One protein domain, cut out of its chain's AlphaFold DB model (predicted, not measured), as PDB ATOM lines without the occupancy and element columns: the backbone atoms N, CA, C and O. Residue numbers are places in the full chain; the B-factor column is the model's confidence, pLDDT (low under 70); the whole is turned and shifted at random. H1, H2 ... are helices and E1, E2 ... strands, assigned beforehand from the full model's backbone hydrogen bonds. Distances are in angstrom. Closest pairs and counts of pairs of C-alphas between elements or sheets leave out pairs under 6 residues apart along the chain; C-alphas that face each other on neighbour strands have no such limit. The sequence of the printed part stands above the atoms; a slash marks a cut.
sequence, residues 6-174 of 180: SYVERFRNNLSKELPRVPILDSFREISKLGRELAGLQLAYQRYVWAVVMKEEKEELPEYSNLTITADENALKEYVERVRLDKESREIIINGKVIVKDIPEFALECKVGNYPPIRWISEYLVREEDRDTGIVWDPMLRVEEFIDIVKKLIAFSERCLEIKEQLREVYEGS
ATOM      1  N   SER A   6     145.607  46.648  68.564       85.81
ATOM      2  CA  SER A   6     146.664  47.627  68.268       85.81
ATOM      3  C   SER A   6     146.190  49.081  68.349       85.81
ATOM      4  O   SER A   6     146.975  49.974  68.667       85.81
ATOM      5  N   TYR A   7     144.898  49.347  68.129       86.81
ATOM      6  CA  TYR A   7     144.325  50.672  68.375       86.81
ATOM      7  C   TYR A   7     144.249  50.966  69.878       86.81
ATOM      8  O   TYR A   7     144.700  52.022  70.322       86.81
ATOM      9  N   VAL A   8     143.717  50.030  70.670       87.31
ATOM     10  CA  VAL A   8     143.601  50.186  72.128       87.31
ATOM     11  C   VAL A   8     144.973  50.363  72.771       87.31
ATOM     12  O   VAL A   8     145.138  51.235  73.619       87.31
ATOM     13  N   GLU A   9     145.964  49.593  72.323       87.38
ATOM     14  CA  GLU A   9     147.347  49.686  72.787       87.38
ATOM     15  C   GLU A   9     147.948  51.068  72.511       87.38
ATOM     16  O   GLU A   9     148.412  51.752  73.427       87.38
ATOM     17  N   ARG A  10     147.864  51.514  71.251       87.12
ATOM     18  CA  ARG A  10     148.424  52.792  70.795       87.12
ATOM     19  C   ARG A  10     147.808  53.994  71.508       87.12
ATOM     20  O   ARG A  10     148.511  54.964  71.778       87.12
ATOM     21  N   PHE A  11     146.510  53.940  71.805       86.56
ATOM     22  CA  PHE A  11     145.761  55.061  72.381       86.56
ATOM     23  C   PHE A  11     145.388  54.867  73.858       86.56
ATOM     24  O   PHE A  11     144.594  55.642  74.389       86.56
ATOM     25  N   ARG A  12     145.983  53.889  74.555       86.62
ATOM     26  CA  ARG A  12     145.638  53.514  75.940       86.62
ATOM     27  C   ARG A  12     145.562  54.704  76.905       86.62
ATOM     28  O   ARG A  12     144.608  54.817  77.669       86.62
ATOM     29  N   ASN A  13     146.551  55.598  76.858       87.19
ATOM     30  CA  ASN A  13     146.634  56.761  77.751       87.19
ATOM     31  C   ASN A  13     145.528  57.795  77.510       87.19
ATOM     32  O   ASN A  13     145.156  58.515  78.435       87.19
ATOM     33  N   ASN A  14     145.033  57.892  76.276       87.19
ATOM     34  CA  ASN A  14     143.947  58.798  75.917       87.19
ATOM     35  C   ASN A  14     142.600  58.153  76.244       87.19
ATOM     36  O   ASN A  14     141.754  58.798  76.851       87.19
ATOM     37  N   LEU A  15     142.434  56.864  75.930       85.69
ATOM     38  CA  LEU A  15     141.207  56.109  76.204       85.69
ATOM     39  C   LEU A  15     140.856  56.045  77.699       85.69
ATOM     40  O   LEU A  15     139.692  55.867  78.037       85.69
ATOM     41  N   SER A  16     141.835  56.204  78.596       83.62
ATOM     42  CA  SER A  16     141.595  56.280  80.043       83.62
ATOM     43  C   SER A  16     141.181  57.667  80.549       83.62
ATOM     44  O   SER A  16     140.806  57.791  81.713       83.62
ATOM     45  N   LYS A  17     141.259  58.712  79.713       87.75
ATOM     46  CA  LYS A  17     141.075  60.119  80.119       87.75
ATOM     47  C   LYS A  17     140.001  60.862  79.327       87.75
ATOM     48  O   LYS A  17     139.399  61.789  79.855       87.75
ATOM     49  N   GLU A  18     139.791  60.501  78.068       88.38
ATOM     50  CA  GLU A  18     138.876  61.181  77.154       88.38
ATOM     51  C   GLU A  18     138.115  60.188  76.264       88.38
ATOM     52  O   GLU A  18     138.488  59.020  76.130       88.38
ATOM     53  N   LEU A  19     137.028  60.662  75.642       86.69
ATOM     54  CA  LEU A  19     136.253  59.855  74.702       86.69
ATOM     55  C   LEU A  19     137.112  59.437  73.490       86.69
ATOM     56  O   LEU A  19     137.918  60.237  73.001       86.69
ATOM     57  N   PRO A  20     136.924  58.216  72.954       86.62
ATOM     58  CA  PRO A  20     137.724  57.731  71.836       86.62
ATOM     59  C   PRO A  20     137.542  58.576  70.570       86.62
ATOM     60  O   PRO A  20     136.417  58.829  70.142       86.62
ATOM     61  N   ARG A  21     138.650  58.929  69.909       84.75
ATOM     62  CA  ARG A  21     138.645  59.587  68.593       84.75
ATOM     63  C   ARG A  21     139.061  58.595  67.514       84.75
ATOM     64  O   ARG A  21     140.227  58.229  67.423       84.75
ATOM     65  N   VAL A  22     138.103  58.159  66.702       83.75
ATOM     66  CA  VAL A  22     138.332  57.126  65.686       83.75
ATOM     67  C   VAL A  22     138.793  57.761  64.367       83.75
ATOM     68  O   VAL A  22     138.069  58.601  63.832       83.75
ATOM     69  N   PRO A  23     139.961  57.373  63.817       82.62
ATOM     70  CA  PRO A  23     140.388  57.827  62.498       82.62
ATOM     71  C   PRO A  23     139.532  57.196  61.392       82.62
ATOM     72  O   PRO A  23     139.076  56.058  61.515       82.62
ATOM     73  N   ILE A  24     139.359  57.917  60.282       85.88
ATOM     74  CA  ILE A  24     138.759  57.363  59.064       85.88
ATOM     75  C   ILE A  24     139.853  56.609  58.307       85.88
ATOM     76  O   ILE A  24     140.838  57.203  57.870       85.88
ATOM     77  N   LEU A  25     139.679  55.296  58.179       90.12
ATOM     78  CA  LEU A  25     140.607  54.392  57.503       90.12
ATOM     79  C   LEU A  25     140.021  53.931  56.167       90.12
ATOM     80  O   LEU A  25     138.804  53.785  56.038       90.12
ATOM     81  N   ASP A  26     140.883  53.662  55.193       91.81
ATOM     82  CA  ASP A  26     140.519  53.022  53.919       91.81
ATOM     83  C   ASP A  26     139.812  51.664  54.113       91.81
ATOM     84  O   ASP A  26     138.864  51.334  53.399       91.81
ATOM     85  N   SER A  27     140.191  50.928  55.154       92.75
ATOM     86  CA  SER A  27     139.616  49.647  55.578       92.75
ATOM     87  C   SER A  27     138.317  49.751  56.392       92.75
ATOM     88  O   SER A  27     137.825  48.744  56.907       92.75
ATOM     89  N   PHE A  28     137.724  50.946  56.533       91.81
ATOM     90  CA  PHE A  28     136.575  51.177  57.422       91.81
ATOM     91  C   PHE A  28     135.446  50.147  57.251       91.81
ATOM     92  O   PHE A  28     134.875  49.680  58.239       91.81
ATOM     93  N   ARG A  29     135.125  49.762  56.008       93.06
ATOM     94  CA  ARG A  29     134.063  48.781  55.722       93.06
ATOM     95  C   ARG A  29     134.369  47.400  56.298       93.06
ATOM     96  O   ARG A  29     133.466  46.753  56.823       93.06
ATOM     97  N   GLU A  30     135.618  46.965  56.220       95.12
ATOM     98  CA  GLU A  30     136.059  45.672  56.735       95.12
ATOM     99  C   GLU A  30     136.078  45.669  58.265       95.12
ATOM    100  O   GLU A  30     135.456  44.807  58.891       95.12
ATOM    101  N   ILE A  31     136.644  46.716  58.875       93.75
ATOM    102  CA  ILE A  31     136.602  46.920  60.332       93.75
ATOM    103  C   ILE A  31     135.151  46.966  60.836       93.75
ATOM    104  O   ILE A  31     134.837  46.400  61.885       93.75
ATOM    105  N   SER A  32     134.245  47.623  60.104       94.31
ATOM    106  CA  SER A  32     132.823  47.678  60.456       94.31
ATOM    107  C   SER A  32     132.142  46.313  60.356       94.31
ATOM    108  O   SER A  32     131.257  46.033  61.168       94.31
ATOM    109  N   LYS A  33     132.513  45.476  59.380       96.56
ATOM    110  CA  LYS A  33     131.974  44.119  59.229       96.56
ATOM    111  C   LYS A  33     132.394  43.239  60.407       96.56
ATOM    112  O   LYS A  33     131.525  42.663  61.054       96.56
ATOM    113  N   LEU A  34     133.686  43.221  60.735       96.94
ATOM    114  CA  LEU A  34     134.221  42.479  61.882       96.94
ATOM    115  C   LEU A  34     133.643  42.979  63.212       96.94
ATOM    116  O   LEU A  34     133.288  42.194  64.085       96.94
ATOM    117  N   GLY A  35     133.468  44.297  63.358       95.31
ATOM    118  CA  GLY A  35     132.808  44.878  64.527       95.31
ATOM    119  C   GLY A  35     131.354  44.419  64.685       95.31
ATOM    120  O   GLY A  35     130.923  44.129  65.798       95.31
ATOM    121  N   ARG A  36     130.606  44.312  63.578       97.31
ATOM    122  CA  ARG A  36     129.237  43.778  63.583       97.31
ATOM    123  C   ARG A  36     129.211  42.298  63.953       97.31
ATOM    124  O   ARG A  36     128.345  41.893  64.720       97.31
ATOM    125  N   GLU A  37     130.149  41.516  63.430       97.69
ATOM    126  CA  GLU A  37     130.278  40.098  63.762       97.69
ATOM    127  C   GLU A  37     130.557  39.896  65.255       97.69
ATOM    128  O   GLU A  37     129.840  39.147  65.917       97.69
ATOM    129  N   LEU A  38     131.516  40.639  65.815       96.06
ATOM    130  CA  LEU A  38     131.837  40.578  67.240       96.06
ATOM    131  C   LEU A  38     130.647  40.974  68.124       96.06
ATOM    132  O   LEU A  38     130.385  40.316  69.130       96.06
ATOM    133  N   ALA A  39     129.911  42.027  67.754       95.75
ATOM    134  CA  ALA A  39     128.714  42.439  68.482       95.75
ATOM    135  C   ALA A  39     127.608  41.372  68.411       95.75
ATOM    136  O   ALA A  39     126.979  41.068  69.422       95.75
ATOM    137  N   GLY A  40     127.398  40.767  67.237       97.50
ATOM    138  CA  GLY A  40     126.450  39.665  67.061       97.50
ATOM    139  C   GLY A  40     126.802  38.456  67.927       97.50
ATOM    140  O   GLY A  40     125.930  37.923  68.611       97.50
ATOM    141  N   LEU A  41     128.086  38.088  67.963       96.94
ATOM    142  CA  LEU A  41     128.610  37.026  68.818       96.94
ATOM    143  C   LEU A  41     128.346  37.324  70.304       96.94
ATOM    144  O   LEU A  41     127.797  36.485  71.010       96.94
ATOM    145  N   GLN A  42     128.685  38.527  70.778       95.06
ATOM    146  CA  GLN A  42     128.452  38.930  72.171       95.06
ATOM    147  C   GLN A  42     126.972  38.859  72.553       95.06
ATOM    148  O   GLN A  42     126.633  38.306  73.598       95.06
ATOM    149  N   LEU A  43     126.092  39.369  71.691       96.56
ATOM    150  CA  LEU A  43     124.653  39.346  71.928       96.56
ATOM    151  C   LEU A  43     124.091  37.919  71.958       96.56
ATOM    152  O   LEU A  43     123.213  37.645  72.770       96.56
ATOM    153  N   ALA A  44     124.581  37.015  71.105       97.12
ATOM    154  CA  ALA A  44     124.136  35.621  71.092       97.12
ATOM    155  C   ALA A  44     124.433  34.919  72.424       97.12
ATOM    156  O   ALA A  44     123.535  34.343  73.034       97.12
ATOM    157  N   TYR A  45     125.660  35.044  72.937       96.00
ATOM    158  CA  TYR A  45     126.021  34.429  74.217       96.00
ATOM    159  C   TYR A  45     125.368  35.125  75.417       96.00
ATOM    160  O   TYR A  45     125.014  34.455  76.383       96.00
ATOM    161  N   GLN A  46     125.136  36.442  75.361       94.38
ATOM    162  CA  GLN A  46     124.340  37.137  76.381       94.38
ATOM    163  C   GLN A  46     122.896  36.623  76.426       94.38
ATOM    164  O   GLN A  46     122.397  36.334  77.512       94.38
ATOM    165  N   ARG A  47     122.241  36.465  75.266       97.19
ATOM    166  CA  ARG A  47     120.891  35.881  75.182       97.19
ATOM    167  C   ARG A  47     120.858  34.449  75.694       97.19
ATOM    168  O   ARG A  47     119.928  34.085  76.400       97.19
ATOM    169  N   TYR A  48     121.884  33.663  75.386       97.88
ATOM    170  CA  TYR A  48     121.989  32.301  75.886       97.88
ATOM    171  C   TYR A  48     122.059  32.252  77.416       97.88
ATOM    172  O   TYR A  48     121.261  31.563  78.043       97.88
ATOM    173  N   VAL A  49     122.970  33.019  78.032       96.69
ATOM    174  CA  VAL A  49     123.084  33.086  79.502       96.69
ATOM    175  C   VAL A  49     121.771  33.557  80.123       96.69
ATOM    176  O   VAL A  49     121.314  32.974  81.102       96.69
ATOM    177  N   TRP A  50     121.138  34.572  79.528       96.44
ATOM    178  CA  TRP A  50     119.826  35.052  79.951       96.44
ATOM    179  C   TRP A  50     118.769  33.947  79.924       96.44
ATOM    180  O   TRP A  50     118.101  33.737  80.931       96.44
ATOM    181  N   ALA A  51     118.653  33.210  78.818       97.62
ATOM    182  CA  ALA A  51     117.680  32.132  78.680       97.62
ATOM    183  C   ALA A  51     117.888  31.033  79.735       97.62
ATOM    184  O   ALA A  51     116.925  30.560  80.335       97.62
ATOM    185  N   VAL A  52     119.144  30.674  80.032       97.25
ATOM    186  CA  VAL A  52     119.463  29.677  81.069       97.25
ATOM    187  C   VAL A  52     119.069  30.160  82.472       97.25
ATOM    188  O   VAL A  52     118.525  29.384  83.261       97.25
ATOM    189  N   VAL A  53     119.318  31.433  82.793       96.31
ATOM    190  CA  VAL A  53     118.947  32.022  84.091       96.31
ATOM    191  C   VAL A  53     117.427  32.161  84.213       96.31
ATOM    192  O   VAL A  53     116.854  31.744  85.216       96.31
ATOM    193  N   MET A  54     116.759  32.665  83.174       96.94
ATOM    194  CA  MET A  54     115.309  32.895  83.161       96.94
ATOM    195  C   MET A  54     114.474  31.636  82.906       96.94
ATOM    196  O   MET A  54     113.247  31.704  82.930       96.94
ATOM    197  N   LYS A  55     115.120  30.481  82.698       95.94
ATOM    198  CA  LYS A  55     114.467  29.205  82.359       95.94
ATOM    199  C   LYS A  55     113.608  29.304  81.090       95.94
ATOM    200  O   LYS A  55     112.545  28.695  80.996       95.94
ATOM    201  N   GLU A  56     114.094  30.068  80.118       96.56
ATOM    202  CA  GLU A  56     113.496  30.218  78.793       96.56
ATOM    203  C   GLU A  56     114.131  29.249  77.782       96.56
ATOM    204  O   GLU A  56     115.074  28.510  78.080       96.56
ATOM    205  N   GLU A  57     113.594  29.238  76.562       94.81
ATOM    206  CA  GLU A  57     114.154  28.462  75.461       94.81
ATOM    207  C   GLU A  57     115.552  28.979  75.091       94.81
ATOM    208  O   GLU A  57     115.745  30.164  74.809       94.81
ATOM    209  N   LYS A  58     116.538  28.076  75.096       92.94
ATOM    210  CA  LYS A  58     117.923  28.390  74.744       92.94
ATOM    211  C   LYS A  58     118.193  28.092  73.272       92.94
ATOM    212  O   LYS A  58     117.874  27.012  72.781       92.94
ATOM    213  N   GLU A  59     118.823  29.041  72.587       91.94
ATOM    214  CA  GLU A  59     119.396  28.807  71.260       91.94
ATOM    215  C   GLU A  59     120.559  27.803  71.371       91.94
ATOM    216  O   GLU A  59     121.317  27.821  72.344       91.94
ATOM    217  N   GLU A  60     120.740  26.946  70.365       94.50
ATOM    218  CA  GLU A  60     121.922  26.085  70.315       94.50
ATOM    219  C   GLU A  60     123.141  26.910  69.889       94.50
ATOM    220  O   GLU A  60     123.149  27.530  68.821       94.50
ATOM    221  N   LEU A  61     124.179  26.908  70.723       96.56
ATOM    222  CA  LEU A  61     125.436  27.610  70.471       96.56
ATOM    223  C   LEU A  61     126.618  26.639  70.492       96.56
ATOM    224  O   LEU A  61     126.571  25.638  71.208       96.56
ATOM    225  N   PRO A  62     127.715  26.941  69.778       96.94
ATOM    226  CA  PRO A  62     128.946  26.164  69.882       96.94
ATOM    227  C   PRO A  62     129.431  26.039  71.331       96.94
ATOM    228  O   PRO A  62     129.303  26.971  72.126       96.94
ATOM    229  N   GLU A  63     130.018  24.895  71.673       96.69
ATOM    230  CA  GLU A  63     130.561  24.641  73.005       96.69
ATOM    231  C   GLU A  63     131.965  24.070  72.948       96.69
ATOM    232  O   GLU A  63     132.314  23.327  72.031       96.69
ATOM    233  N   TYR A  64     132.756  24.389  73.965       97.44
ATOM    234  CA  TYR A  64     134.048  23.762  74.172       97.44
ATOM    235  C   TYR A  64     133.867  22.444  74.928       97.44
ATOM    236  O   TYR A  64     133.385  22.430  76.061       97.44
ATOM    237  N   SER A  65     134.245  21.330  74.305       93.38
ATOM    238  CA  SER A  65     134.010  19.983  74.839       93.38
ATOM    239  C   SER A  65     135.199  19.385  75.598       93.38
ATOM    240  O   SER A  65     135.012  18.428  76.347       93.38
ATOM    241  N   ASN A  66     136.402  19.949  75.457       95.94
ATOM    242  CA  ASN A  66     137.642  19.386  76.008       95.94
ATOM    243  C   ASN A  66     137.880  19.797  77.473       95.94
ATOM    244  O   ASN A  66     138.944  20.305  77.812       95.94
ATOM    245  N   LEU A  67     136.875  19.610  78.331       97.69
ATOM    246  CA  LEU A  67     136.976  19.833  79.776       97.69
ATOM    247  C   LEU A  67     136.875  18.506  80.518       97.69
ATOM    248  O   LEU A  67     136.035  17.668  80.188       97.69
ATOM    249  N   THR A  68     137.652  18.359  81.585       98.19
ATOM    250  CA  THR A  68     137.491  17.234  82.512       98.19
ATOM    251  C   THR A  68     136.584  17.654  83.662       98.19
ATOM    252  O   THR A  68     136.892  18.598  84.386       98.19
ATOM    253  N   ILE A  69     135.468  16.947  83.862       98.31
ATOM    254  CA  ILE A  69     134.516  17.220  84.948       98.31
ATOM    255  C   ILE A  69     134.569  16.069  85.949       98.31
ATOM    256  O   ILE A  69     134.288  14.924  85.606       98.31
ATOM    257  N   THR A  70     134.919  16.379  87.196       98.12
ATOM    258  CA  THR A  70     134.827  15.448  88.330       98.12
ATOM    259  C   THR A  70     133.717  15.923  89.253       98.12
ATOM    260  O   THR A  70     133.689  17.104  89.591       98.12
ATOM    261  N   ALA A  71     132.806  15.038  89.648       97.88
ATOM    262  CA  ALA A  71     131.665  15.390  90.486       97.88
ATOM    263  C   ALA A  71     131.343  14.275  91.482       97.88
ATOM    264  O   ALA A  71     131.371  13.096  91.120       97.88
ATOM    265  N   ASP A  72     130.984  14.666  92.703       97.50
ATOM    266  CA  ASP A  72     130.365  13.768  93.676       97.50
ATOM    267  C   ASP A  72     128.979  13.302  93.199       97.50
ATOM    268  O   ASP A  72     128.355  13.884  92.300       97.50
ATOM    269  N   GLU A  73     128.462  12.246  93.828       94.44
ATOM    270  CA  GLU A  73     127.143  11.704  93.510       94.44
ATOM    271  C   GLU A  73     126.053  12.782  93.642       94.44
ATOM    272  O   GLU A  73     125.963  13.482  94.647       94.44
ATOM    273  N   ASN A  74     125.207  12.915  92.617       94.50
ATOM    274  CA  ASN A  74     124.119  13.902  92.519       94.50
ATOM    275  C   ASN A  74     124.529  15.389  92.511       94.50
ATOM    276  O   ASN A  74     123.659  16.233  92.285       94.50
ATOM    277  N   ALA A  75     125.816  15.727  92.643       97.44
ATOM    278  CA  ALA A  75     126.271  17.113  92.770       97.44
ATOM    279  C   ALA A  75     125.933  17.997  91.552       97.44
ATOM    280  O   ALA A  75     125.726  19.197  91.694       97.44
ATOM    281  N   LEU A  76     125.802  17.413  90.354       97.62
ATOM    282  CA  LEU A  76     125.421  18.139  89.132       97.62
ATOM    283  C   LEU A  76     123.993  18.717  89.168       97.62
ATOM    284  O   LEU A  76     123.713  19.697  88.476       97.62
ATOM    285  N   LYS A  77     123.097  18.122  89.965       97.81
ATOM    286  CA  LYS A  77     121.697  18.558  90.102       97.81
ATOM    287  C   LYS A  77     121.498  19.585  91.215       97.81
ATOM    288  O   LYS A  77     120.406  20.136  91.333       97.81
ATOM    289  N   GLU A  78     122.518  19.812  92.041       97.94
ATOM    290  CA  GLU A  78     122.480  20.819  93.099       97.94
ATOM    291  C   GLU A  78     122.430  22.229  92.503       97.94
ATOM    292  O   GLU A  78     122.818  22.447  91.353       97.94
ATOM    293  N   TYR A  79     121.964  23.195  93.295       97.94
ATOM    294  CA  TYR A  79     122.065  24.609  92.946       97.94
ATOM    295  C   TYR A  79     123.471  25.136  93.223       97.94
ATOM    296  O   TYR A  79     124.155  24.671  94.135       97.94
ATOM    297  N   VAL A  80     123.912  26.116  92.440       98.19
ATOM    298  CA  VAL A  80     125.201  26.784  92.628       98.19
ATOM    299  C   VAL A  80     125.132  27.710  93.842       98.19
ATOM    300  O   VAL A  80     124.494  28.757  93.807       98.19
ATOM    301  N   GLU A  81     125.844  27.348  94.905       96.94
ATOM    302  CA  GLU A  81     125.937  28.148  96.132       96.94
ATOM    303  C   GLU A  81     127.290  28.843  96.258       96.94
ATOM    304  O   GLU A  81     127.393  29.928  96.825       96.94
ATOM    305  N   ARG A  82     128.357  28.203  95.766       97.00
ATOM    306  CA  ARG A  82     129.726  28.716  95.849       97.00
ATOM    307  C   ARG A  82     130.515  28.329  94.616       97.00
ATOM    308  O   ARG A  82     130.523  27.161  94.235       97.00
ATOM    309  N   VAL A  83     131.255  29.282  94.062       98.25
ATOM    310  CA  VAL A  83     132.180  29.045  92.951       98.25
ATOM    311  C   VAL A  83     133.543  29.631  93.289       98.25
ATOM    312  O   VAL A  83     133.648  30.743  93.801       98.25
ATOM    313  N   ARG A  84     134.603  28.876  93.003       98.06
ATOM    314  CA  ARG A  84     135.990  29.341  93.075       98.06
ATOM    315  C   ARG A  84     136.674  29.070  91.744       98.06
ATOM    316  O   ARG A  84     136.864  27.912  91.387       98.06
ATOM    317  N   LEU A  85     137.060  30.134  91.044       98.19
ATOM    318  CA  LEU A  85     137.925  30.061  89.868       98.19
ATOM    319  C   LEU A  85     139.389  30.129  90.314       98.19
ATOM    320  O   LEU A  85     139.823  31.143  90.863       98.19
ATOM    321  N   ASP A  86     140.144  29.071  90.050       97.31
ATOM    322  CA  ASP A  86     141.585  29.007  90.259       97.31
ATOM    323  C   ASP A  86     142.297  29.148  88.911       97.31
ATOM    324  O   ASP A  86     142.213  28.290  88.031       97.31
ATOM    325  N   LYS A  87     142.964  30.288  88.718       95.12
ATOM    326  CA  LYS A  87     143.636  30.592  87.451       95.12
ATOM    327  C   LYS A  87     144.953  29.848  87.290       95.12
ATOM    328  O   LYS A  87     145.348  29.608  86.157       95.12
ATOM    329  N   GLU A  88     145.621  29.520  88.394       95.44
ATOM    330  CA  GLU A  88     146.917  28.844  88.359       95.44
ATOM    331  C   GLU A  88     146.723  27.373  87.998       95.44
ATOM    332  O   GLU A  88     147.395  26.868  87.099       95.44
ATOM    333  N   SER A  89     145.751  26.701  88.626       97.06
ATOM    334  CA  SER A  89     145.413  25.319  88.264       97.06
ATOM    335  C   SER A  89     144.528  25.210  87.014       97.06
ATOM    336  O   SER A  89     144.448  24.134  86.423       97.06
ATOM    337  N   ARG A  90     143.929  26.322  86.562       98.00
ATOM    338  CA  ARG A  90     142.963  26.401  85.448       98.00
ATOM    339  C   ARG A  90     141.711  25.562  85.708       98.00
ATOM    340  O   ARG A  90     141.263  24.786  84.860       98.00
ATOM    341  N   GLU A  91     141.147  25.740  86.899       98.38
ATOM    342  CA  GLU A  91     140.012  24.965  87.391       98.38
ATOM    343  C   GLU A  91     138.901  25.864  87.943       98.38
ATOM    344  O   GLU A  91     139.148  26.943  88.485       98.38
ATOM    345  N   ILE A  92     137.660  25.389  87.857       98.69
ATOM    346  CA  ILE A  92     136.524  25.939  88.602       98.69
ATOM    347  C   ILE A  92     136.037  24.882  89.580       98.69
ATOM    348  O   ILE A  92     135.732  23.758  89.188       98.69
ATOM    349  N   ILE A  93     135.918  25.263  90.848       98.62
ATOM    350  CA  ILE A  93     135.374  24.416  91.908       98.62
ATOM    351  C   ILE A  93     134.008  24.962  92.306       98.62
ATOM    352  O   ILE A  93     133.895  26.122  92.700       98.62
ATOM    353  N   ILE A  94     132.987  24.115  92.224       98.69
ATOM    354  CA  ILE A  94     131.589  24.454  92.494       98.69
ATOM    355  C   ILE A  94     131.123  23.659  93.713       98.69
ATOM    356  O   ILE A  94     131.298  22.440  93.777       98.69
ATOM    357  N   ASN A  95     130.588  24.360  94.713       97.94
ATOM    358  CA  ASN A  95     130.099  23.829  95.995       97.94
ATOM    359  C   ASN A  95     131.102  22.947  96.774       97.94
ATOM    360  O   ASN A  95     130.726  22.285  97.735       97.94
ATOM    361  N   GLY A  96     132.377  22.915  96.369       97.81
ATOM    362  CA  GLY A  96     133.375  21.975  96.890       97.81
ATOM    363  C   GLY A  96     133.178  20.514  96.455       97.81
ATOM    364  O   GLY A  96     133.922  19.665  96.929       97.81
ATOM    365  N   LYS A  97     132.216  20.231  95.568       98.38
ATOM    366  CA  LYS A  97     131.810  18.873  95.152       98.38
ATOM    367  C   LYS A  97     132.010  18.595  93.666       98.38
ATOM    368  O   LYS A  97     131.998  17.444  93.241       98.38
ATOM    369  N   VAL A  98     132.136  19.650  92.860       98.75
ATOM    370  CA  VAL A  98     132.348  19.544  91.415       98.75
ATOM    371  C   VAL A  98     133.567  20.357  91.020       98.75
ATOM    372  O   VAL A  98     133.728  21.494  91.459       98.75
ATOM    373  N   ILE A  99     134.423  19.768  90.190       98.75
ATOM    374  CA  ILE A  99     135.630  20.397  89.660       98.75
ATOM    375  C   ILE A  99     135.589  20.312  88.137       98.75
ATOM    376  O   ILE A  99     135.560  19.219  87.571       98.75
ATOM    377  N   VAL A 100     135.607  21.473  87.487       98.69
ATOM    378  CA  VAL A 100     135.796  21.626  86.041       98.69
ATOM    379  C   VAL A 100     137.264  21.953  85.808       98.69
ATOM    380  O   VAL A 100     137.733  22.995  86.262       98.69
ATOM    381  N   LYS A 101     137.989  21.064  85.136       98.38
ATOM    382  CA  LYS A 101     139.428  21.175  84.872       98.38
ATOM    383  C   LYS A 101     139.709  21.379  83.390       98.38
ATOM    384  O   LYS A 101     138.813  21.266  82.553       98.38
ATOM    385  N   ASP A 102     140.981  21.627  83.101       98.12
ATOM    386  CA  ASP A 102     141.519  21.788  81.749       98.12
ATOM    387  C   ASP A 102     140.938  23.004  81.018       98.12
ATOM    388  O   ASP A 102     140.811  23.018  79.795       98.12
ATOM    389  N   ILE A 103     140.611  24.062  81.771       98.38
ATOM    390  CA  ILE A 103     140.167  25.322  81.175       98.38
ATOM    391  C   ILE A 103     141.329  25.885  80.347       98.38
ATOM    392  O   ILE A 103     142.432  26.070  80.873       98.38
ATOM    393  N   PRO A 104     141.124  26.168  79.051       98.12
ATOM    394  CA  PRO A 104     142.207  26.653  78.219       98.12
ATOM    395  C   PRO A 104     142.638  28.055  78.658       98.12
ATOM    396  O   PRO A 104     141.818  28.902  79.016       98.12
ATOM    397  N   GLU A 105     143.945  28.311  78.591       97.56
ATOM    398  CA  GLU A 105     144.563  29.561  79.055       97.56
ATOM    399  C   GLU A 105     143.942  30.790  78.382       97.56
ATOM    400  O   GLU A 105     143.575  31.754  79.054       97.56
ATOM    401  N   PHE A 106     143.673  30.705  77.075       96.62
ATOM    402  CA  PHE A 106     143.052  31.794  76.323       96.62
ATOM    403  C   PHE A 106     141.700  32.235  76.909       96.62
ATOM    404  O   PHE A 106     141.338  33.410  76.822       96.62
ATOM    405  N   ALA A 107     140.941  31.328  77.532       97.50
ATOM    406  CA  ALA A 107     139.634  31.639  78.107       97.50
ATOM    407  C   ALA A 107     139.741  32.332  79.478       97.50
ATOM    408  O   ALA A 107     138.801  32.997  79.920       97.50
ATOM    409  N   LEU A 108     140.903  32.232  80.129       96.69
ATOM    410  CA  LEU A 108     141.253  32.960  81.352       96.69
ATOM    411  C   LEU A 108     141.856  34.344  81.060       96.69
ATOM    412  O   LEU A 108     141.959  35.173  81.970       96.69
ATOM    413  N   GLU A 109     142.217  34.611  79.805       93.44
ATOM    414  CA  GLU A 109     142.857  35.856  79.368       93.44
ATOM    415  C   GLU A 109     141.978  36.718  78.455       93.44
ATOM    416  O   GLU A 109     142.111  37.945  78.457       93.44
ATOM    417  N   CYS A 110     141.055  36.116  77.696       91.44
ATOM    418  CA  CYS A 110     140.189  36.828  76.760       91.44
ATOM    419  C   CYS A 110     139.250  37.796  77.490       91.44
ATOM    420  O   CYS A 110     138.191  37.421  77.983       91.44
ATOM    421  N   LYS A 111     139.620  39.077  77.545       90.06
ATOM    422  CA  LYS A 111     138.822  40.104  78.228       90.06
ATOM    423  C   LYS A 111     137.636  40.575  77.388       90.06
ATOM    424  O   LYS A 111     137.795  40.973  76.226       90.06
ATOM    425  N   VAL A 112     136.468  40.633  78.026       85.00
ATOM    426  CA  VAL A 112     135.306  41.409  77.580       85.00
ATOM    427  C   VAL A 112     135.068  42.496  78.622       85.00
ATOM    428  O   VAL A 112     134.751  42.218  79.778       85.00
ATOM    429  N   GLY A 113     135.317  43.748  78.238       84.25
ATOM    430  CA  GLY A 113     135.520  44.813  79.217       84.25
ATOM    431  C   GLY A 113     136.800  44.556  80.019       84.25
ATOM    432  O   GLY A 113     137.876  44.421  79.438       84.25
ATOM    433  N   ASN A 114     136.682  44.459  81.344       86.12
ATOM    434  CA  ASN A 114     137.838  44.349  82.244       86.12
ATOM    435  C   ASN A 114     138.252  42.909  82.569       86.12
ATOM    436  O   ASN A 114     139.415  42.666  82.908       86.12
ATOM    437  N   TYR A 115     137.326  41.955  82.457       93.12
ATOM    438  CA  TYR A 115     137.526  40.584  82.921       93.12
ATOM    439  C   TYR A 115     137.134  39.542  81.868       93.12
ATOM    440  O   TYR A 115     136.345  39.839  80.966       93.12
ATOM    441  N   PRO A 116     137.690  38.322  81.958       95.69
ATOM    442  CA  PRO A 116     137.239  37.201  81.146       95.69
ATOM    443  C   PRO A 116     135.789  36.812  81.459       95.69
ATOM    444  O   PRO A 116     135.391  36.892  82.625       95.69
ATOM    445  N   PRO A 117     135.011  36.330  80.475       95.88
ATOM    446  CA  PRO A 117     133.638  35.877  80.700       95.88
ATOM    447  C   PRO A 117     133.505  34.822  81.809       95.88
ATOM    448  O   PRO A 117     132.602  34.912  82.634       95.88
ATOM    449  N   ILE A 118     134.445  33.873  81.891       96.31
ATOM    450  CA  ILE A 118     134.451  32.825  82.929       96.31
ATOM    451  C   ILE A 118     134.594  33.421  84.331       96.31
ATOM    452  O   ILE A 118     133.956  32.966  85.280       96.31
ATOM    453  N   ARG A 119     135.419  34.464  84.466       96.31
ATOM    454  CA  ARG A 119     135.567  35.181  85.732       96.31
ATOM    455  C   ARG A 119     134.265  35.878  86.114       96.31
ATOM    456  O   ARG A 119     133.847  35.744  87.254       96.31
ATOM    457  N   TRP A 120     133.621  36.563  85.167       95.12
ATOM    458  CA  TRP A 120     132.335  37.218  85.412       95.12
ATOM    459  C   TRP A 120     131.293  36.234  85.948       95.12
ATOM    460  O   TRP A 120     130.704  36.484  86.989       95.12
ATOM    461  N   ILE A 121     131.091  35.082  85.309       95.62
ATOM    462  CA  ILE A 121     130.070  34.142  85.800       95.62
ATOM    463  C   ILE A 121     130.437  33.511  87.145       95.62
ATOM    464  O   ILE A 121     129.555  33.239  87.948       95.62
ATOM    465  N   SER A 122     131.730  33.331  87.419       96.69
ATOM    466  CA  SER A 122     132.206  32.771  88.686       96.69
ATOM    467  C   SER A 122     132.029  33.736  89.862       96.69
ATOM    468  O   SER A 122     132.008  33.287  91.002       96.69
ATOM    469  N   GLU A 123     131.924  35.041  89.595       94.94
ATOM    470  CA  GLU A 123     131.672  36.077  90.606       94.94
ATOM    471  C   GLU A 123     130.175  36.434  90.708       94.94
ATOM    472  O   GLU A 123     129.690  36.638  91.812       94.94
ATOM    473  N   TYR A 124     129.431  36.474  89.593       93.94
ATOM    474  CA  TYR A 124     128.075  37.055  89.553       93.94
ATOM    475  C   TYR A 124     126.941  36.053  89.294       93.94
ATOM    476  O   TYR A 124     125.783  36.365  89.569       93.94
ATOM    477  N   LEU A 125     127.228  34.857  88.769       95.88
ATOM    478  CA  LEU A 125     126.225  33.791  88.619       95.88
ATOM    479  C   LEU A 125     126.276  32.809  89.800       95.88
ATOM    480  O   LEU A 125     126.191  31.594  89.626       95.88
ATOM    481  N   VAL A 126     126.414  33.359  91.005       95.69
ATOM    482  CA  VAL A 126     126.495  32.639  92.277       95.69
ATOM    483  C   VAL A 126     125.542  33.303  93.263       95.69
ATOM    484  O   VAL A 126     125.368  34.520  93.220       95.69
ATOM    485  N   ARG A 127     124.914  32.512  94.139       93.50
ATOM    486  CA  ARG A 127     124.065  33.047  95.203       93.50
ATOM    487  C   ARG A 127     124.875  33.953  96.138       93.50
ATOM    488  O   ARG A 127     125.899  33.537  96.677       93.50
ATOM    489  N   GLU A 128     124.372  35.155  96.382       93.69
ATOM    490  CA  GLU A 128     124.955  36.135  97.295       93.69
ATOM    491  C   GLU A 128     123.859  36.793  98.143       93.69
ATOM    492  O   GLU A 128     122.738  37.010  97.688       93.69
ATOM    493  N   GLU A 129     124.175  37.092  99.400       93.94
ATOM    494  CA  GLU A 129     123.285  37.803 100.317       93.94
ATOM    495  C   GLU A 129     124.045  38.983 100.916       93.94
ATOM    496  O   GLU A 129     125.067  38.809 101.590       93.94
ATOM    497  N   ASP A 130     123.539  40.185 100.658       92.38
ATOM    498  CA  ASP A 130     124.035  41.401 101.284       92.38
ATOM    499  C   ASP A 130     123.589  41.409 102.751       92.38
ATOM    500  O   ASP A 130     122.397  41.423 103.060       92.38
ATOM    501  N   ARG A 131     124.557  41.391 103.671       92.94
ATOM    502  CA  ARG A 131     124.292  41.311 105.116       92.94
ATOM    503  C   ARG A 131     123.723  42.596 105.706       92.94
ATOM    504  O   ARG A 131     123.074  42.526 106.746       92.94
ATOM    505  N   ASP A 132     123.990  43.737 105.082       94.69
ATOM    506  CA  ASP A 132     123.547  45.038 105.573       94.69
ATOM    507  C   ASP A 132     122.104  45.311 105.136       94.69
ATOM    508  O   ASP A 132     121.313  45.867 105.901       94.69
ATOM    509  N   THR A 133     121.743  44.897 103.915       94.94
ATOM    510  CA  THR A 133     120.403  45.126 103.348       94.94
ATOM    511  C   THR A 133     119.466  43.921 103.442       94.94
ATOM    512  O   THR A 133     118.249  44.093 103.361       94.94
ATOM    513  N   GLY A 134     119.998  42.707 103.608       94.19
ATOM    514  CA  GLY A 134     119.250  41.449 103.543       94.19
ATOM    515  C   GLY A 134     118.778  41.078 102.131       94.19
ATOM    516  O   GLY A 134     117.972  40.161 101.976       94.19
ATOM    517  N   ILE A 135     119.222  41.799 101.093       94.25
ATOM    518  CA  ILE A 135     118.859  41.506  99.705       94.25
ATOM    519  C   ILE A 135     119.619  40.260  99.248       94.25
ATOM    520  O   ILE A 135     120.848  40.204  99.299       94.25
ATOM    521  N   VAL A 136     118.864  39.271  98.767       94.06
ATOM    522  CA  VAL A 136     119.399  38.027  98.211       94.06
ATOM    523  C   VAL A 136     119.414  38.116  96.690       94.06
ATOM    524  O   VAL A 136     118.376  38.307  96.055       94.06
ATOM    525  N   TRP A 137     120.596  37.934  96.115       93.69
ATOM    526  CA  TRP A 137     120.802  37.663  94.701       93.69
ATOM    527  C   TRP A 137     120.962  36.155  94.513       93.69
ATOM    528  O   TRP A 137     121.899  35.558  95.037       93.69
ATOM    529  N   ASP A 138     120.049  35.520  93.783       95.06
ATOM    530  CA  ASP A 138     120.120  34.084  93.507       95.06
ATOM    531  C   ASP A 138     119.761  33.798  92.040       95.06
ATOM    532  O   ASP A 138     118.594  33.907  91.659       95.06
ATOM    533  N   PRO A 139     120.745  33.427  91.201       95.12
ATOM    534  CA  PRO A 139     120.505  33.028  89.815       95.12
ATOM    535  C   PRO A 139     119.728  31.713  89.660       95.12
ATOM    536  O   PRO A 139     119.329  31.379  88.546       95.12
ATOM    537  N   MET A 140     119.568  30.931  90.737       96.31
ATOM    538  CA  MET A 140     118.899  29.625  90.750       96.31
ATOM    539  C   MET A 140     119.406  28.670  89.652       96.31
ATOM    540  O   MET A 140     118.644  27.937  89.006       96.31
ATOM    541  N   LEU A 141     120.720  28.687  89.413       97.81
ATOM    542  CA  LEU A 141     121.378  27.808  88.449       97.81
ATOM    543  C   LEU A 141     121.671  26.454  89.080       97.81
ATOM    544  O   LEU A 141     122.238  26.388  90.171       97.81
ATOM    545  N   ARG A 142     121.348  25.372  88.368       98.25
ATOM    546  CA  ARG A 142     121.902  24.053  88.680       98.25
ATOM    547  C   ARG A 142     123.368  23.991  88.260       98.25
ATOM    548  O   ARG A 142     123.778  24.661  87.310       98.25
ATOM    549  N   VAL A 143     124.160  23.156  88.927       98.62
ATOM    550  CA  VAL A 143     125.587  22.989  88.609       98.62
ATOM    551  C   VAL A 143     125.793  22.565  87.150       98.62
ATOM    552  O   VAL A 143     126.671  23.099  86.477       98.62
ATOM    553  N   GLU A 144     124.954  21.672  86.618       98.12
ATOM    554  CA  GLU A 144     124.988  21.286  85.199       98.12
ATOM    555  C   GLU A 144     124.752  22.468  84.237       98.12
ATOM    556  O   GLU A 144     125.417  22.559  83.207       98.12
ATOM    557  N   GLU A 145     123.863  23.401  84.589       98.25
ATOM    558  CA  GLU A 145     123.555  24.590  83.781       98.25
ATOM    559  C   GLU A 145     124.715  25.590  83.828       98.25
ATOM    560  O   GLU A 145     125.073  26.188  82.816       98.25
ATOM    561  N   PHE A 146     125.355  25.738  84.989       98.44
ATOM    562  CA  PHE A 146     126.555  26.560  85.121       98.44
ATOM    563  C   PHE A 146     127.707  26.015  84.268       98.44
ATOM    564  O   PHE A 146     128.380  26.778  83.576       98.44
ATOM    565  N   ILE A 147     127.919  24.696  84.271       98.44
ATOM    566  CA  ILE A 147     128.942  24.045  83.441       98.44
ATOM    567  C   ILE A 147     128.638  24.225  81.950       98.44
ATOM    568  O   ILE A 147     129.555  24.508  81.178       98.44
ATOM    569  N   ASP A 148     127.374  24.100  81.545       98.06
ATOM    570  CA  ASP A 148     126.923  24.376  80.175       98.06
ATOM    571  C   ASP A 148     127.320  25.805  79.758       98.06
ATOM    572  O   ASP A 148     128.021  26.000  78.763       98.06
ATOM    573  N   ILE A 149     127.021  26.804  80.600       98.25
ATOM    574  CA  ILE A 149     127.447  28.194  80.371       98.25
ATOM    575  C   ILE A 149     128.977  28.309  80.271       98.25
ATOM    576  O   ILE A 149     129.468  28.987  79.367       98.25
ATOM    577  N   VAL A 150     129.750  27.658  81.151       98.38
ATOM    578  CA  VAL A 150     131.227  27.675  81.094       98.38
ATOM    579  C   VAL A 150     131.720  27.190  79.729       98.38
ATOM    580  O   VAL A 150     132.525  27.875  79.095       98.38
ATOM    581  N   LYS A 151     131.211  26.054  79.240       98.56
ATOM    582  CA  LYS A 151     131.591  25.500  77.931       98.56
ATOM    583  C   LYS A 151     131.276  26.459  76.785       98.56
ATOM    584  O   LYS A 151     132.117  26.656  75.903       98.56
ATOM    585  N   LYS A 152     130.084  27.066  76.800       98.12
ATOM    586  CA  LYS A 152     129.678  28.073  75.813       98.12
ATOM    587  C   LYS A 152     130.618  29.288  75.879       98.12
ATOM    588  O   LYS A 152     131.165  29.713  74.865       98.12
ATOM    589  N   LEU A 153     130.907  29.817  77.066       97.94
ATOM    590  CA  LEU A 153     131.768  30.997  77.217       97.94
ATOM    591  C   LEU A 153     133.235  30.761  76.832       97.94
ATOM    592  O   LEU A 153     133.909  31.706  76.407       97.94
ATOM    593  N   ILE A 154     133.737  29.528  76.931       98.38
ATOM    594  CA  ILE A 154     135.054  29.172  76.384       98.38
ATOM    595  C   ILE A 154     135.028  29.246  74.853       98.38
ATOM    596  O   ILE A 154     135.877  29.926  74.276       98.38
ATOM    597  N   ALA A 155     134.030  28.645  74.198       98.19
ATOM    598  CA  ALA A 155     133.881  28.711  72.739       98.19
ATOM    599  C   ALA A 155     133.693  30.157  72.239       98.19
ATOM    600  O   ALA A 155     134.299  30.583  71.255       98.19
ATOM    601  N   PHE A 156     132.916  30.962  72.969       97.81
ATOM    602  CA  PHE A 156     132.821  32.401  72.742       97.81
ATOM    603  C   PHE A 156     134.189  33.088  72.817       97.81
ATOM    604  O   PHE A 156     134.500  33.931  71.977       97.81
ATOM    605  N   SER A 157     134.992  32.762  73.833       97.75
ATOM    606  CA  SER A 157     136.290  33.401  74.063       97.75
ATOM    607  C   SER A 157     137.262  33.120  72.923       97.75
ATOM    608  O   SER A 157     137.946  34.046  72.490       97.75
ATOM    609  N   GLU A 158     137.269  31.892  72.404       97.38
ATOM    610  CA  GLU A 158     138.037  31.495  71.219       97.38
ATOM    611  C   GLU A 158     137.626  32.328  70.000       97.38
ATOM    612  O   GLU A 158     138.434  33.083  69.457       97.38
ATOM    613  N   ARG A 159     136.332  32.319  69.649       97.62
ATOM    614  CA  ARG A 159     135.829  33.066  68.488       97.62
ATOM    615  C   ARG A 159     136.035  34.580  68.617       97.62
ATOM    616  O   ARG A 159     136.305  35.275  67.641       97.62
ATOM    617  N   CYS A 160     135.922  35.107  69.833       96.44
ATOM    618  CA  CYS A 160     136.192  36.508  70.141       96.44
ATOM    619  C   CYS A 160     137.658  36.874  69.867       96.44
ATOM    620  O   CYS A 160     137.923  37.944  69.317       96.44
ATOM    621  N   LEU A 161     138.606  36.003  70.229       96.12
ATOM    622  CA  LEU A 161     140.029  36.212  69.954       96.12
ATOM    623  C   LEU A 161     140.330  36.155  68.455       96.12
ATOM    624  O   LEU A 161     141.043  37.029  67.971       96.12
ATOM    625  N   GLU A 162     139.726  35.224  67.716       96.94
ATOM    626  CA  GLU A 162     139.868  35.148  66.255       96.94
ATOM    627  C   GLU A 162     139.439  36.454  65.570       96.94
ATOM    628  O   GLU A 162     140.188  37.024  64.775       96.94
ATOM    629  N   ILE A 163     138.262  36.987  65.921       96.62
ATOM    630  CA  ILE A 163     137.770  38.247  65.343       96.62
ATOM    631  C   ILE A 163     138.659  39.428  65.761       96.62
ATOM    632  O   ILE A 163     138.899  40.343  64.970       96.62
ATOM    633  N   LYS A 164     139.159  39.437  67.004       94.75
ATOM    634  CA  LYS A 164     140.088  40.476  67.482       94.75
ATOM    635  C   LYS A 164     141.421  40.444  66.743       94.75
ATOM    636  O   LYS A 164     141.981  41.515  66.509       94.75
ATOM    637  N   GLU A 165     141.908  39.265  66.373       95.69
ATOM    638  CA  GLU A 165     143.133  39.134  65.591       95.69
ATOM    639  C   GLU A 165     142.927  39.610  64.154       95.69
ATOM    640  O   GLU A 165     143.674  40.466  63.692       95.69
ATOM    641  N   GLN A 166     141.825  39.226  63.507       97.00
ATOM    642  CA  GLN A 166     141.460  39.773  62.193       97.00
ATOM    643  C   GLN A 166     141.327  41.304  62.228       97.00
ATOM    644  O   GLN A 166     141.814  42.011  61.348       97.00
ATOM    645  N   LEU A 167     140.709  41.854  63.281       95.12
ATOM    646  CA  LEU A 167     140.631  43.303  63.484       95.12
ATOM    647  C   LEU A 167     142.013  43.951  63.612       95.12
ATOM    648  O   LEU A 167     142.170  45.099  63.191       95.12
ATOM    649  N   ARG A 168     142.974  43.260  64.239       94.19
ATOM    650  CA  ARG A 168     144.357  43.718  64.389       94.19
ATOM    651  C   ARG A 168     145.041  43.802  63.030       94.19
ATOM    652  O   ARG A 168     145.500  44.882  62.674       94.19
ATOM    653  N   GLU A 169     145.035  42.704  62.282       95.38
ATOM    654  CA  GLU A 169     145.675  42.587  60.969       95.38
ATOM    655  C   GLU A 169     145.141  43.639  59.994       95.38
ATOM    656  O   GLU A 169     145.913  44.391  59.394       95.38
ATOM    657  N   VAL A 170     143.811  43.768  59.905       94.38
ATOM    658  CA  VAL A 170     143.163  44.766  59.045       94.38
ATOM    659  C   VAL A 170     143.609  46.173  59.434       94.38
ATOM    660  O   VAL A 170     143.999  46.954  58.571       94.38
ATOM    661  N   TYR A 171     143.592  46.509  60.727       91.88
ATOM    662  CA  TYR A 171     143.976  47.842  61.198       91.88
ATOM    663  C   TYR A 171     145.452  48.168  60.951       91.88
ATOM    664  O   TYR A 171     145.761  49.288  60.549       91.88
ATOM    665  N   GLU A 172     146.358  47.217  61.173       92.00
ATOM    666  CA  GLU A 172     147.793  47.408  60.937       92.00
ATOM    667  C   GLU A 172     148.123  47.578  59.450       92.00
ATOM    668  O   GLU A 172     149.037  48.330  59.114       92.00
ATOM    669  N   GLY A 173     147.337  46.963  58.562       91.56
ATOM    670  CA  GLY A 173     147.422  47.163  57.113       91.56
ATOM    671  C   GLY A 173     146.715  48.418  56.582       91.56
ATOM    672  O   GLY A 173     146.782  48.684  55.383       91.56
ATOM    673  N   SER A 174     146.026  49.187  57.430       90.50
ATOM    674  CA  SER A 174     145.191  50.320  57.005       90.50
ATOM    675  C   SER A 174     145.948  51.640  56.926       90.50
ATOM    676  O   SER A 174     146.814  51.927  57.756       90.50
TER     677      SER A 174
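What this domain is: This is residues 6 to 174 of the 180 residues of the protein "Type_ISP_C domain-containing protein" of Thermocrinis ruber (UniProt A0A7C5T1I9). A small four-stranded sheet, built of E1, E4, E3 and E2, sits beside one end of a pair of long helices, H3 and H6, which lie side by side and run opposite ways; the first part of H6 and the shorter H5 cover one face of the sheet. The little helix H1 packs on the last part of H6, at the far end from the sheet, with H2 next to H1, and two stretches stick out: residues 13 to 19, of which 13 to 15 belong to H2, and residues 130 to 135, in the link from H5 to H6. The printed part has 169 residues with six named helices and four named strands, in the order H1 H2 H3 E1 E2 E3 E4 H4 H5 H6; the sheet runs E1 E4 E3 E2, antiparallel throughout, and the class is mixed, helices and strands. The whole is only just compact, close to loose, with a radius of gyration of the C-alphas of 18.5 A, and spans 58 by 40 by 35 A.

How they stand to each other: The sheet holds E1, residues 68 to 71, E4, residues 98 to 101, E3, residues 91 to 94, and E2, residues 83 to 86; E1 and E2 are its edge strands. E1 and E4 are antiparallel, with N 70 and O 99 at 2.9 A. E4 and E3 form a hairpin, with N 94 and O 98 at 2.8 A. E3 and E2 form another, with N 86 and O 91 at 2.8 A. E2, E3 and E4 are a meander, each strand the antiparallel neighbour of the one before; with E1, the antiparallel neighbour of E4, they make a Greek key. H5, residues 117 to 124, and H6, residues 143 to 172, are on the same face of the sheet, giving two layers, helices on one face of a sheet. H5 lies over E2 at a height over the sheet of 8.2 A and runs along the strands, at 23 degrees to E2 on the local plane. H6, at a height over the sheet of 11.0 A, lies over E4 and only just over E3, on which 3 of its C-alphas fall; it runs along the strands, at 23 degrees to E4 on the local plane. H5 and H6 form a helical hairpin: they touch at Pro 117 and Leu 153, whose C-alphas, the closest, are 6.3 A apart, and run opposite ways at a steep tilt of 44 degrees. H6 is the hub, touching four helices. H3, residues 28 to 54, touches it with a shallow tilt of 7 degrees, opposite ways; the closest C-alphas, of Ile 31 and Leu 167, are 6.3 A apart. H4, residues 105 to 109, touches residues 153 to 158 of H6 alone, closest at the C-alphas of Ala 107 and Ile 154, 5.5 A. H1, residues 6 to 10, touches residues 168 to 172 of H6 alone, closest at the C-alphas of Ser 6 and Arg 168, 6.0 A. H2, residues 12 to 15, is close to H1 but not clearly touching, with the C-alphas of Val 8 and Leu 15 7.6 A apart. H3 is apart from H5 and not on the sheet. In H1, H3, H4, H5 and H6 every O i to N i+4 pair is within hydrogen-bond range; H2 is too short for such a pair.

Where its parts are: E1 begins at C-alpha 68, (137.491, 17.234, 82.512). H6 measures 43.1 A from C-alpha 143 at (125.587, 22.989, 88.609) to C-alpha 172 at (147.793, 47.408, 60.937). H3 measures 38.1 A and H5 10.5 A.

The domain as a whole: The C-alphas farthest apart, of Asp 26 and Glu 73, are 58.8 A apart. The printed part has no cut. The links H2 to H3, H3 to E1, E1 to E2 and H5 to H6 are long; in the last, residues 128 to 129 pair with residues 136 to 137, antiparallel, and residues 130 to 135 stand free. The mean pLDDT of the printed part is 94.8, and no printed residue is under 70.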